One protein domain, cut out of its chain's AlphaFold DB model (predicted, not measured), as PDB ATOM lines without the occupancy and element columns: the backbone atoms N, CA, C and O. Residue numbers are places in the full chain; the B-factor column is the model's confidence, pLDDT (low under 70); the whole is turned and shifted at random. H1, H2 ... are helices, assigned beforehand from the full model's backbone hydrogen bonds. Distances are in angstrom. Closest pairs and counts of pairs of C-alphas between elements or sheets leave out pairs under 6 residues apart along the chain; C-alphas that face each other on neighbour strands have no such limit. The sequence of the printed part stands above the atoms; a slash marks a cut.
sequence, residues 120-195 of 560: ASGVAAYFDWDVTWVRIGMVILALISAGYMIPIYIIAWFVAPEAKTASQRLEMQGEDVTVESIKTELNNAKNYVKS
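What this domain is: This is residues 120 to 195 of the 560 residues of the protein "Phage shock protein C, PspC" of Paludibacter propionicigenes (strain DSM 17365 / JCM 13257 / WB4) (UniProt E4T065). What shape do these helices make? An open, elongated string of five helices: H2 and H3 make a V at one end, H4 and the longest helix, H5, make a corner at the other, and H1 sits between the two pairs. Residues 190 to 195 stick out. What is it built of? The printed part has 76 residues with five named helices, H1 to H5 in chain order, and no named strand; the class is all helix. It is loose, with a radius of gyration of the C-alphas of 15.1 A and spans of 47 by 26 by 21 A.

How they stand to each other: What does H5, residues 179 to 194, touch? With residues 181 to 186 alone it touches H4, residues 166 to 173, about perpendicular at 86 degrees; their closest C-alphas, of Ala 166 and Ile 182, are 5.6 A apart. What comes next outward? H4 touches H1, residues 120 to 127, at a steep tilt of 68 degrees, only just short of about perpendicular; their closest C-alphas, of Ala 125 and Gln 173, are 5.4 A apart. H2, residues 131 to 144, touches H1 with residues 131 to 135 alone, at a steep tilt of 65 degrees, opposite ways; the closest C-alphas, of Ala 124 and Val 131, are 5.1 A apart. Where is H3, residues 149 to 159? H2 touches it with residues 138 to 142 alone, at a steep tilt of 51 degrees, opposite ways; the closest C-alphas, of Ala 142 and Met 149, are 4.7 A apart. H3 is apart from H1, H4 and H5. Are the backbones in order? In H1, H2, H3, H4 and H5 every O i to N i+4 pair is within hydrogen-bond range.

Where its parts are: How long are the longer helices? H5 measures 22.8 A, H2 20.0 A and H3 15.3 A from first to last C-alpha. Where are the anchors? H1 begins at C-alpha 120 (25.658, 7.832, -35.761), and H5 ends at C-alpha 194 (21.775, 27.538, -24.414).

The domain as a whole: How large is it? The two C-alphas farthest apart, of Ala 146 and Val 179, are 47.0 A apart. Is it unbroken? The printed part has no cut; the H3 to H4 link is short, the others tight. Where is confidence low? The pLDDT is under 70 at residue 189 and residues 192 to 194.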
ATOM      1  N   ALA A 120      24.277   8.121 -36.165       88.50
ATOM      2  CA  ALA A 120      25.658   7.832 -35.761       88.50
ATOM      3  C   ALA A 120      25.859   7.986 -34.244       88.50
ATOM      4  O   ALA A 120      26.557   7.183 -33.632       88.50
ATOM      5  N   SER A 121      25.214   8.991 -33.646       86.56
ATOM      6  CA  SER A 121      25.243   9.244 -32.204       86.56
ATOM      7  C   SER A 121      24.456   8.182 -31.432       86.56
ATOM      8  O   SER A 121      24.943   7.678 -30.430       86.56
ATOM      9  N   GLY A 122      23.315   7.732 -31.966       87.19
ATOM     10  CA  GLY A 122      22.558   6.608 -31.406       87.19
ATOM     11  C   GLY A 122      23.309   5.271 -31.447       87.19
ATOM     12  O   GLY A 122      23.305   4.521 -30.474       87.19
ATOM     13  N   VAL A 123      24.013   4.977 -32.549       90.25
ATOM     14  CA  VAL A 123      24.876   3.782 -32.662       90.25
ATOM     15  C   VAL A 123      26.012   3.850 -31.642       90.25
ATOM     16  O   VAL A 123      26.299   2.861 -30.975       90.25
ATOM     17  N   ALA A 124      26.629   5.019 -31.498       89.44
ATOM     18  CA  ALA A 124      27.687   5.243 -30.527       89.44
ATOM     19  C   ALA A 124      27.203   5.042 -29.080       89.44
ATOM     20  O   ALA A 124      27.834   4.292 -28.343       89.44
ATOM     21  N   ALA A 125      26.051   5.609 -28.705       86.69
ATOM     22  CA  ALA A 125      25.462   5.438 -27.374       86.69
ATOM     23  C   ALA A 125      25.107   3.970 -27.076       86.69
ATOM     24  O   ALA A 125      25.459   3.440 -26.025       86.69
ATOM     25  N   TYR A 126      24.494   3.270 -28.037       88.19
ATOM     26  CA  TYR A 126      24.108   1.868 -27.869       88.19
ATOM     27  C   TYR A 126      25.317   0.939 -27.646       88.19
ATOM     28  O   TYR A 126      25.289   0.061 -26.777       88.19
ATOM     29  N   PHE A 127      26.399   1.139 -28.408       87.31
ATOM     30  CA  PHE A 127      27.621   0.331 -28.308       87.31
ATOM     31  C   PHE A 127      28.650   0.861 -27.301       87.31
ATOM     32  O   PHE A 127      29.656   0.186 -27.091       87.31
ATOM     33  N   ASP A 128      28.388   1.999 -26.648       84.38
ATOM     34  CA  ASP A 128      29.340   2.694 -25.766       84.38
ATOM     35  C   ASP A 128      30.672   2.995 -26.477       84.38
ATOM     36  O   ASP A 128      31.771   2.672 -26.026       84.38
ATOM     37  N   TRP A 129      30.550   3.553 -27.684       87.38
ATOM     38  CA  TRP A 129      31.658   3.981 -28.535       87.38
ATOM     39  C   TRP A 129      31.729   5.505 -28.606       87.38
ATOM     40  O   TRP A 129      30.723   6.201 -28.503       87.38
ATOM     41  N   ASP A 130      32.918   6.040 -28.884       84.38
ATOM     42  CA  ASP A 130      33.068   7.464 -29.188       84.38
ATOM     43  C   ASP A 130      32.425   7.787 -30.548       84.38
ATOM     44  O   ASP A 130      32.737   7.196 -31.592       84.38
ATOM     45  N   VAL A 131      31.518   8.765 -30.527       80.69
ATOM     46  CA  VAL A 131      30.705   9.189 -31.672       80.69
ATOM     47  C   VAL A 131      31.562   9.595 -32.877       80.69
ATOM     48  O   VAL A 131      31.180   9.386 -34.032       80.69
ATOM     49  N   THR A 132      32.736  10.169 -32.636       81.75
ATOM     50  CA  THR A 132      33.655  10.636 -33.676       81.75
ATOM     51  C   THR A 132      34.191   9.468 -34.493       81.75
ATOM     52  O   THR A 132      34.201   9.539 -35.724       81.75
ATOM     53  N   TRP A 133      34.559   8.362 -33.840       83.12
ATOM     54  CA  TRP A 133      35.040   7.164 -34.529       83.12
ATOM     55  C   TRP A 133      33.938   6.488 -35.339       83.12
ATOM     56  O   TRP A 133      34.185   6.074 -36.472       83.12
ATOM     57  N   VAL A 134      32.703   6.467 -34.827       88.06
ATOM     58  CA  VAL A 134      31.540   5.961 -35.576       88.06
ATOM     59  C   VAL A 134      31.301   6.788 -36.841       88.06
ATOM     60  O   VAL A 134      31.115   6.230 -37.924       88.06
ATOM     61  N   ARG A 135      31.378   8.121 -36.740       87.06
ATOM     62  CA  ARG A 135      31.243   9.029 -37.890       87.06
ATOM     63  C   ARG A 135      32.349   8.810 -38.924       87.06
ATOM     64  O   ARG A 135      32.045   8.679 -40.108       87.06
ATOM     65  N   ILE A 136      33.610   8.737 -38.491       82.25
ATOM     66  CA  ILE A 136      34.756   8.487 -39.383       82.25
ATOM     67  C   ILE A 136      34.595   7.135 -40.086       82.25
ATOM     68  O   ILE A 136      34.739   7.057 -41.306       82.25
ATOM     69  N   GLY A 137      34.222   6.089 -39.345       88.19
ATOM     70  CA  GLY A 137      33.961   4.760 -39.894       88.19
ATOM     71  C   GLY A 137      32.866   4.771 -40.959       88.19
ATOM     72  O   GLY A 137      33.068   4.230 -42.044       88.19
ATOM     73  N   MET A 138      31.738   5.447 -40.711       88.25
ATOM     74  CA  MET A 138      30.648   5.559 -41.691       88.25
ATOM     75  C   MET A 138      31.062   6.309 -42.964       88.25
ATOM     76  O   MET A 138      30.667   5.906 -44.058       88.25
ATOM     77  N   VAL A 139      31.883   7.359 -42.853       84.12
ATOM     78  CA  VAL A 139      32.407   8.090 -44.022       84.12
ATOM     79  C   VAL A 139      33.375   7.220 -44.823       84.12
ATOM     80  O   VAL A 139      33.257   7.141 -46.045       84.12
ATOM     81  N   ILE A 140      34.293   6.520 -44.155       84.81
ATOM     82  CA  ILE A 140      35.214   5.584 -44.812       84.81
ATOM     83  C   ILE A 140      34.426   4.479 -45.524       84.81
ATOM     84  O   ILE A 140      34.684   4.196 -46.692       84.81
ATOM     85  N   LEU A 141      33.414   3.908 -44.865       88.56
ATOM     86  CA  LEU A 141      32.535   2.908 -45.466       88.56
ATOM     87  C   LEU A 141      31.773   3.471 -46.666       88.56
ATOM     88  O   LEU A 141      31.669   2.781 -47.674       88.56
ATOM     89  N   ALA A 142      31.293   4.715 -46.620       85.44
ATOM     90  CA  ALA A 142      30.652   5.356 -47.768       85.44
ATOM     91  C   ALA A 142      31.595   5.500 -48.971       85.44
ATOM     92  O   ALA A 142      31.168   5.271 -50.101       85.44
ATOM     93  N   LEU A 143      32.874   5.805 -48.739       75.12
ATOM     94  CA  LEU A 143      33.877   5.927 -49.800       75.12
ATOM     95  C   LEU A 143      34.302   4.564 -50.368       75.12
ATOM     96  O   LEU A 143      34.397   4.416 -51.585       75.12
ATOM     97  N   ILE A 144      34.520   3.561 -49.513       86.75
ATOM     98  CA  ILE A 144      34.948   2.214 -49.933       86.75
ATOM     99  C   ILE A 144      33.804   1.459 -50.618       86.75
ATOM    100  O   ILE A 144      34.026   0.743 -51.592       86.75
ATOM    101  N   SER A 145      32.568   1.641 -50.150       80.88
ATOM    102  CA  SER A 145      31.378   0.986 -50.710       80.88
ATOM    103  C   SER A 145      30.820   1.672 -51.963       80.88
ATOM    104  O   SER A 145      29.659   1.458 -52.290       80.88
ATOM    105  N   ALA A 146      31.590   2.526 -52.650       80.81
ATOM    106  CA  ALA A 146      31.127   3.282 -53.821       80.81
ATOM    107  C   ALA A 146      29.798   4.044 -53.591       80.81
ATOM    108  O   ALA A 146      29.010   4.237 -54.515       80.81
ATOM    109  N   GLY A 147      29.536   4.471 -52.351       77.69
ATOM    110  CA  GLY A 147      28.336   5.211 -51.965       77.69
ATOM    111  C   GLY A 147      27.158   4.377 -51.448       77.69
ATOM    112  O   GLY A 147      26.194   4.982 -50.988       77.69
ATOM    113  N   TYR A 148      27.206   3.036 -51.429       83.75
ATOM    114  CA  TYR A 148      26.091   2.201 -50.930       83.75
ATOM    115  C   TYR A 148      25.781   2.395 -49.437       83.75
ATOM    116  O   TYR A 148      24.646   2.185 -49.010       83.75
ATOM    117  N   MET A 149      26.744   2.853 -48.636       88.94
ATOM    118  CA  MET A 149      26.496   3.206 -47.232       88.94
ATOM    119  C   MET A 149      25.528   4.397 -47.073       88.94
ATOM    120  O   MET A 149      24.850   4.507 -46.054       88.94
ATOM    121  N   ILE A 150      25.431   5.279 -48.074       84.75
ATOM    122  CA  ILE A 150      24.583   6.481 -48.031       84.75
ATOM    123  C   ILE A 150      23.086   6.118 -47.967       84.75
ATOM    124  O   ILE A 150      22.425   6.557 -47.025       84.75
ATOM    125  N   PRO A 151      22.515   5.302 -48.881       85.94
ATOM    126  CA  PRO A 151      21.115   4.895 -48.772       85.94
ATOM    127  C   PRO A 151      20.837   4.059 -47.517       85.94
ATOM    128  O   PRO A 151      19.776   4.218 -46.923       85.94
ATOM    129  N   ILE A 152      21.785   3.232 -47.055       89.94
ATOM    130  CA  ILE A 152      21.641   2.473 -45.797       89.94
ATOM    131  C   ILE A 152      21.479   3.423 -44.606       89.94
ATOM    132  O   ILE A 152      20.601   3.222 -43.768       89.94
ATOM    133  N   TYR A 153      22.284   4.485 -44.549       89.25
ATOM    134  CA  TYR A 153      22.175   5.506 -43.510       89.25
ATOM    135  C   TYR A 153      20.821   6.226 -43.544       89.25
ATOM    136  O   TYR A 153      20.218   6.455 -42.498       89.25
ATOM    137  N   ILE A 154      20.315   6.546 -44.739       87.25
ATOM    138  CA  ILE A 154      19.003   7.187 -44.919       87.25
ATOM    139  C   ILE A 154      17.871   6.260 -44.455       87.25
ATOM    140  O   ILE A 154      16.960   6.708 -43.760       87.25
ATOM    141  N   ILE A 155      17.941   4.965 -44.777       89.00
ATOM    142  CA  ILE A 155      16.968   3.970 -44.302       89.00
ATOM    143  C   ILE A 155      17.011   3.877 -42.774       89.00
ATOM    144  O   ILE A 155      15.966   3.933 -42.128       89.00
ATOM    145  N   ALA A 156      18.207   3.787 -42.185       88.31
ATOM    146  CA  ALA A 156      18.368   3.756 -40.735       88.31
ATOM    147  C   ALA A 156      17.809   5.025 -40.073       88.31
ATOM    148  O   ALA A 156      17.170   4.931 -39.033       88.31
ATOM    149  N   TRP A 157      17.977   6.196 -40.690       89.25
ATOM    150  CA  TRP A 157      17.398   7.447 -40.197       89.25
ATOM    151  C   TRP A 157      15.865   7.424 -40.209       89.25
ATOM    152  O   TRP A 157      15.242   7.841 -39.234       89.25
ATOM    153  N   PHE A 158      15.251   6.896 -41.270       87.19
ATOM    154  CA  PHE A 158      13.793   6.827 -41.376       87.19
ATOM    155  C   PHE A 158      13.168   5.800 -40.418       87.19
ATOM    156  O   PHE A 158      12.109   6.053 -39.850       87.19
ATOM    157  N   VAL A 159      13.815   4.646 -40.235       90.81
ATOM    158  CA  VAL A 159      13.283   3.530 -39.434       90.81
ATOM    159  C   VAL A 159      13.577   3.688 -37.940       90.81
ATOM    160  O   VAL A 159      12.784   3.246 -37.109       90.81
ATOM    161  N   ALA A 160      14.709   4.293 -37.569       87.44
ATOM    162  CA  ALA A 160      15.119   4.370 -36.172       87.44
ATOM    163  C   ALA A 160      14.248   5.354 -35.357       87.44
ATOM    164  O   ALA A 160      14.077   6.512 -35.764       87.44
ATOM    165  N   PRO A 161      13.733   4.936 -34.183       87.94
ATOM    166  CA  PRO A 161      12.957   5.805 -33.302       87.94
ATOM    167  C   PRO A 161      13.847   6.856 -32.621       87.94
ATOM    168  O   PRO A 161      14.974   6.562 -32.228       87.94
ATOM    169  N   GLU A 162      13.342   8.083 -32.466       86.81
ATOM    170  CA  GLU A 162      14.021   9.180 -31.745       86.81
ATOM    171  C   GLU A 162      13.880   9.032 -30.229       86.81
ATOM    172  O   GLU A 162      12.780   8.746 -29.755       86.81
ATOM    173  N   ALA A 163      14.956   9.303 -29.479       87.06
ATOM    174  CA  ALA A 163      14.887   9.484 -28.027       87.06
ATOM    175  C   ALA A 163      14.304  10.870 -27.701       87.06
ATOM    176  O   ALA A 163      14.996  11.886 -27.806       87.06
ATOM    177  N   LYS A 164      13.016  10.920 -27.345       83.44
ATOM    178  CA  LYS A 164      12.293  12.177 -27.087       83.44
ATOM    179  C   LYS A 164      12.286  12.580 -25.617       83.44
ATOM    180  O   LYS A 164      12.299  13.771 -25.340       83.44
ATOM    181  N   THR A 165      12.264  11.607 -24.712       83.50
ATOM    182  CA  THR A 165      12.192  11.834 -23.261       83.50
ATOM    183  C   THR A 165      13.556  11.651 -22.599       83.50
ATOM    184  O   THR A 165      14.414  10.941 -23.135       83.50
ATOM    185  N   ALA A 166      13.760  12.252 -21.423       80.50
ATOM    186  CA  ALA A 166      15.008  12.107 -20.666       80.50
ATOM    187  C   ALA A 166      15.236  10.639 -20.266       80.50
ATOM    188  O   ALA A 166      16.338  10.108 -20.384       80.50
ATOM    189  N   SER A 167      14.151   9.940 -19.925       80.50
ATOM    190  CA  SER A 167      14.171   8.503 -19.630       80.50
ATOM    191  C   SER A 167      14.694   7.657 -20.804       80.50
ATOM    192  O   SER A 167      15.546   6.797 -20.605       80.50
ATOM    193  N   GLN A 168      14.264   7.928 -22.045       85.75
ATOM    194  CA  GLN A 168      14.721   7.184 -23.236       85.75
ATOM    195  C   GLN A 168      16.213   7.391 -23.539       85.75
ATOM    196  O   GLN A 168      16.860   6.520 -24.123       85.75
ATOM    197  N   ARG A 169      16.772   8.541 -23.152       83.88
ATOM    198  CA  ARG A 169      18.199   8.852 -23.332       83.88
ATOM    199  C   ARG A 169      19.071   8.097 -22.335       83.88
ATOM    200  O   ARG A 169      20.071   7.497 -22.721       83.88
ATOM    201  N   LEU A 170      18.633   8.037 -21.084       83.69
ATOM    202  CA  LEU A 170      19.285   7.218 -20.063       83.69
ATOM    203  C   LEU A 170      19.233   5.726 -20.450       83.69
ATOM    204  O   LEU A 170      20.229   5.011 -20.329       83.69
ATOM    205  N   GLU A 171      18.126   5.269 -21.045       83.94
ATOM    206  CA  GLU A 171      17.990   3.896 -21.553       83.94
ATOM    207  C   GLU A 171      18.928   3.550 -22.722       83.94
ATOM    208  O   GLU A 171      19.409   2.413 -22.794       83.94
ATOM    209  N   MET A 172      19.208   4.484 -23.643       86.06
ATOM    210  CA  MET A 172      20.175   4.223 -24.725       86.06
ATOM    211  C   MET A 172      21.616   4.147 -24.209       86.06
ATOM    212  O   MET A 172      22.404   3.367 -24.741       86.06
ATOM    213  N   GLN A 173      21.944   4.921 -23.167       81.69
ATOM    214  CA  GLN A 173      23.259   4.932 -22.515       81.69
ATOM    215  C   GLN A 173      23.432   3.735 -21.560       81.69
ATOM    216  O   GLN A 173      24.549   3.295 -21.281       81.69
ATOM    217  N   GLY A 174      22.323   3.127 -21.126       80.31
ATOM    218  CA  GLY A 174      22.314   2.035 -20.155       80.31
ATOM    219  C   GLY A 174      22.465   2.512 -18.711       80.31
ATOM    220  O   GLY A 174      22.905   1.731 -17.869       80.31
ATOM    221  N   GLU A 175      22.121   3.773 -18.441       82.62
ATOM    222  CA  GLU A 175      22.069   4.351 -17.099       82.62
ATOM    223  C   GLU A 175      20.735   4.033 -16.408       82.62
ATOM    224  O   GLU A 175      19.721   3.736 -17.048       82.62
ATOM    225  N   ASP A 176      20.722   4.076 -15.075       79.06
ATOM    226  CA  ASP A 176      19.493   3.866 -14.318       79.06
ATOM    227  C   ASP A 176      18.570   5.086 -14.438       79.06
ATOM    228  O   ASP A 176      18.950   6.215 -14.132       79.06
ATOM    229  N   VAL A 177      17.330   4.844 -14.868       79.50
ATOM    230  CA  VAL A 177      16.259   5.845 -14.959       79.50
ATOM    231  C   VAL A 177      15.722   6.134 -13.552       79.50
ATOM    232  O   VAL A 177      14.778   5.488 -13.097       79.50
ATOM    233  N   THR A 178      16.361   7.069 -12.850       82.94
ATOM    234  CA  THR A 178      15.997   7.538 -11.502       82.94
ATOM    235  C   THR A 178      15.643   9.022 -11.546       82.94
ATOM    236  O   THR A 178      15.946   9.717 -12.516       82.94
ATOM    237  N   VAL A 179      15.023   9.546 -10.487       78.44
ATOM    238  CA  VAL A 179      14.628  10.967 -10.437       78.44
ATOM    239  C   VAL A 179      15.842  11.906 -10.563       78.44
ATOM    240  O   VAL A 179      15.756  12.955 -11.201       78.44
ATOM    241  N   GLU A 180      16.997  11.519 -10.012       76.12
ATOM    242  CA  GLU A 180      18.233  12.313 -10.047       76.12
ATOM    243  C   GLU A 180      18.909  12.303 -11.424       76.12
ATOM    244  O   GLU A 180      19.316  13.361 -11.911       76.12
ATOM    245  N   SER A 181      18.983  11.140 -12.082       79.69
ATOM    246  CA  SER A 181      19.565  11.035 -13.425       79.69
ATOM    247  C   SER A 181      18.704  11.751 -14.466       79.69
ATOM    248  O   SER A 181      19.246  12.474 -15.298       79.69
ATOM    249  N   ILE A 182      17.370  11.670 -14.360       79.56
ATOM    250  CA  ILE A 182      16.444  12.433 -15.215       79.56
ATOM    251  C   ILE A 182      16.649  13.944 -15.023       79.56
ATOM    252  O   ILE A 182      16.774  14.681 -16.001       79.56
ATOM    253  N   LYS A 183      16.729  14.416 -13.769       77.00
ATOM    254  CA  LYS A 183      16.968  15.837 -13.451       77.00
ATOM    255  C   LYS A 183      18.325  16.319 -13.979       77.00
ATOM    256  O   LYS A 183      18.420  17.426 -14.510       77.00
ATOM    257  N   THR A 184      19.365  15.503 -13.830       79.75
ATOM    258  CA  THR A 184      20.731  15.817 -14.274       79.75
ATOM    259  C   THR A 184      20.818  15.892 -15.796       79.75
ATOM    260  O   THR A 184      21.326  16.880 -16.326       79.75
ATOM    261  N   GLU A 185      20.250  14.914 -16.502       78.94
ATOM    262  CA  GLU A 185      20.232  14.880 -17.968       78.94
ATOM    263  C   GLU A 185      19.450  16.064 -18.556       78.94
ATOM    264  O   GLU A 185      19.923  16.736 -19.473       78.94
ATOM    265  N   LEU A 186      18.296  16.405 -17.971       76.75
ATOM    266  CA  LEU A 186      17.497  17.554 -18.405       76.75
ATOM    267  C   LEU A 186      18.248  18.886 -18.220       76.75
ATOM    268  O   LEU A 186      18.243  19.746 -19.106       76.75
ATOM    269  N   ASN A 187      18.925  19.059 -17.080       76.44
ATOM    270  CA  ASN A 187      19.734  20.250 -16.814       76.44
ATOM    271  C   ASN A 187      20.927  20.353 -17.773       76.44
ATOM    272  O   ASN A 187      21.202  21.438 -18.292       76.44
ATOM    273  N   ASN A 188      21.607  19.238 -18.050       76.19
ATOM    274  CA  ASN A 188      22.723  19.185 -18.991       76.19
ATOM    275  C   ASN A 188      22.277  19.531 -20.417       76.19
ATOM    276  O   ASN A 188      22.876  20.406 -21.047       76.19
ATOM    277  N   ALA A 189      21.178  18.938 -20.892       69.06
ATOM    278  CA  ALA A 189      20.595  19.228 -22.200       69.06
ATOM    279  C   ALA A 189      20.199  20.710 -22.340       69.06
ATOM    280  O   ALA A 189      20.567  21.388 -23.307       69.06
ATOM    281  N   LYS A 190      19.517  21.267 -21.330       70.50
ATOM    282  CA  LYS A 190      19.098  22.678 -21.310       70.50
ATOM    283  C   LYS A 190      20.284  23.645 -21.318       70.50
ATOM    284  O   LYS A 190      20.223  24.685 -21.983       70.50
ATOM    285  N   ASN A 191      21.360  23.311 -20.608       70.69
ATOM    286  CA  ASN A 191      22.583  24.112 -20.567       70.69
ATOM    287  C   ASN A 191      23.386  24.013 -21.874       70.69
ATOM    288  O   ASN A 191      23.897  25.028 -22.348       70.69
ATOM    289  N   TYR A 192      23.430  22.836 -22.505       67.44
ATOM    290  CA  TYR A 192      24.102  22.627 -23.788       67.44
ATOM    291  C   TYR A 192      23.437  23.412 -24.927       67.44
ATOM    292  O   TYR A 192      24.117  24.145 -25.647       67.44
ATOM    293  N   VAL A 193      22.105  23.360 -25.046       66.00
ATOM    294  CA  VAL A 193      21.351  24.085 -26.091       66.00
ATOM    295  C   VAL A 193      21.455  25.608 -25.933       66.00
ATOM    296  O   VAL A 193      21.472  26.342 -26.922       66.00
ATOM    297  N   LYS A 194      21.564  26.106 -24.694       65.62
ATOM    298  CA  LYS A 194      21.775  27.538 -24.414       65.62
ATOM    299  C   LYS A 194      23.231  27.989 -24.558       65.62
ATOM    300  O   LYS A 194      23.483  29.194 -24.507       65.62
ATOM    301  N   SER A 195      24.174  27.068 -24.735       72.62
ATOM    302  CA  SER A 195      25.595  27.398 -24.822       72.62
ATOM    303  C   SER A 195      25.951  28.083 -26.149       72.62
ATOM    304  O   SER A 195      25.421  27.782 -27.220       72.62
TER     305      SER A 195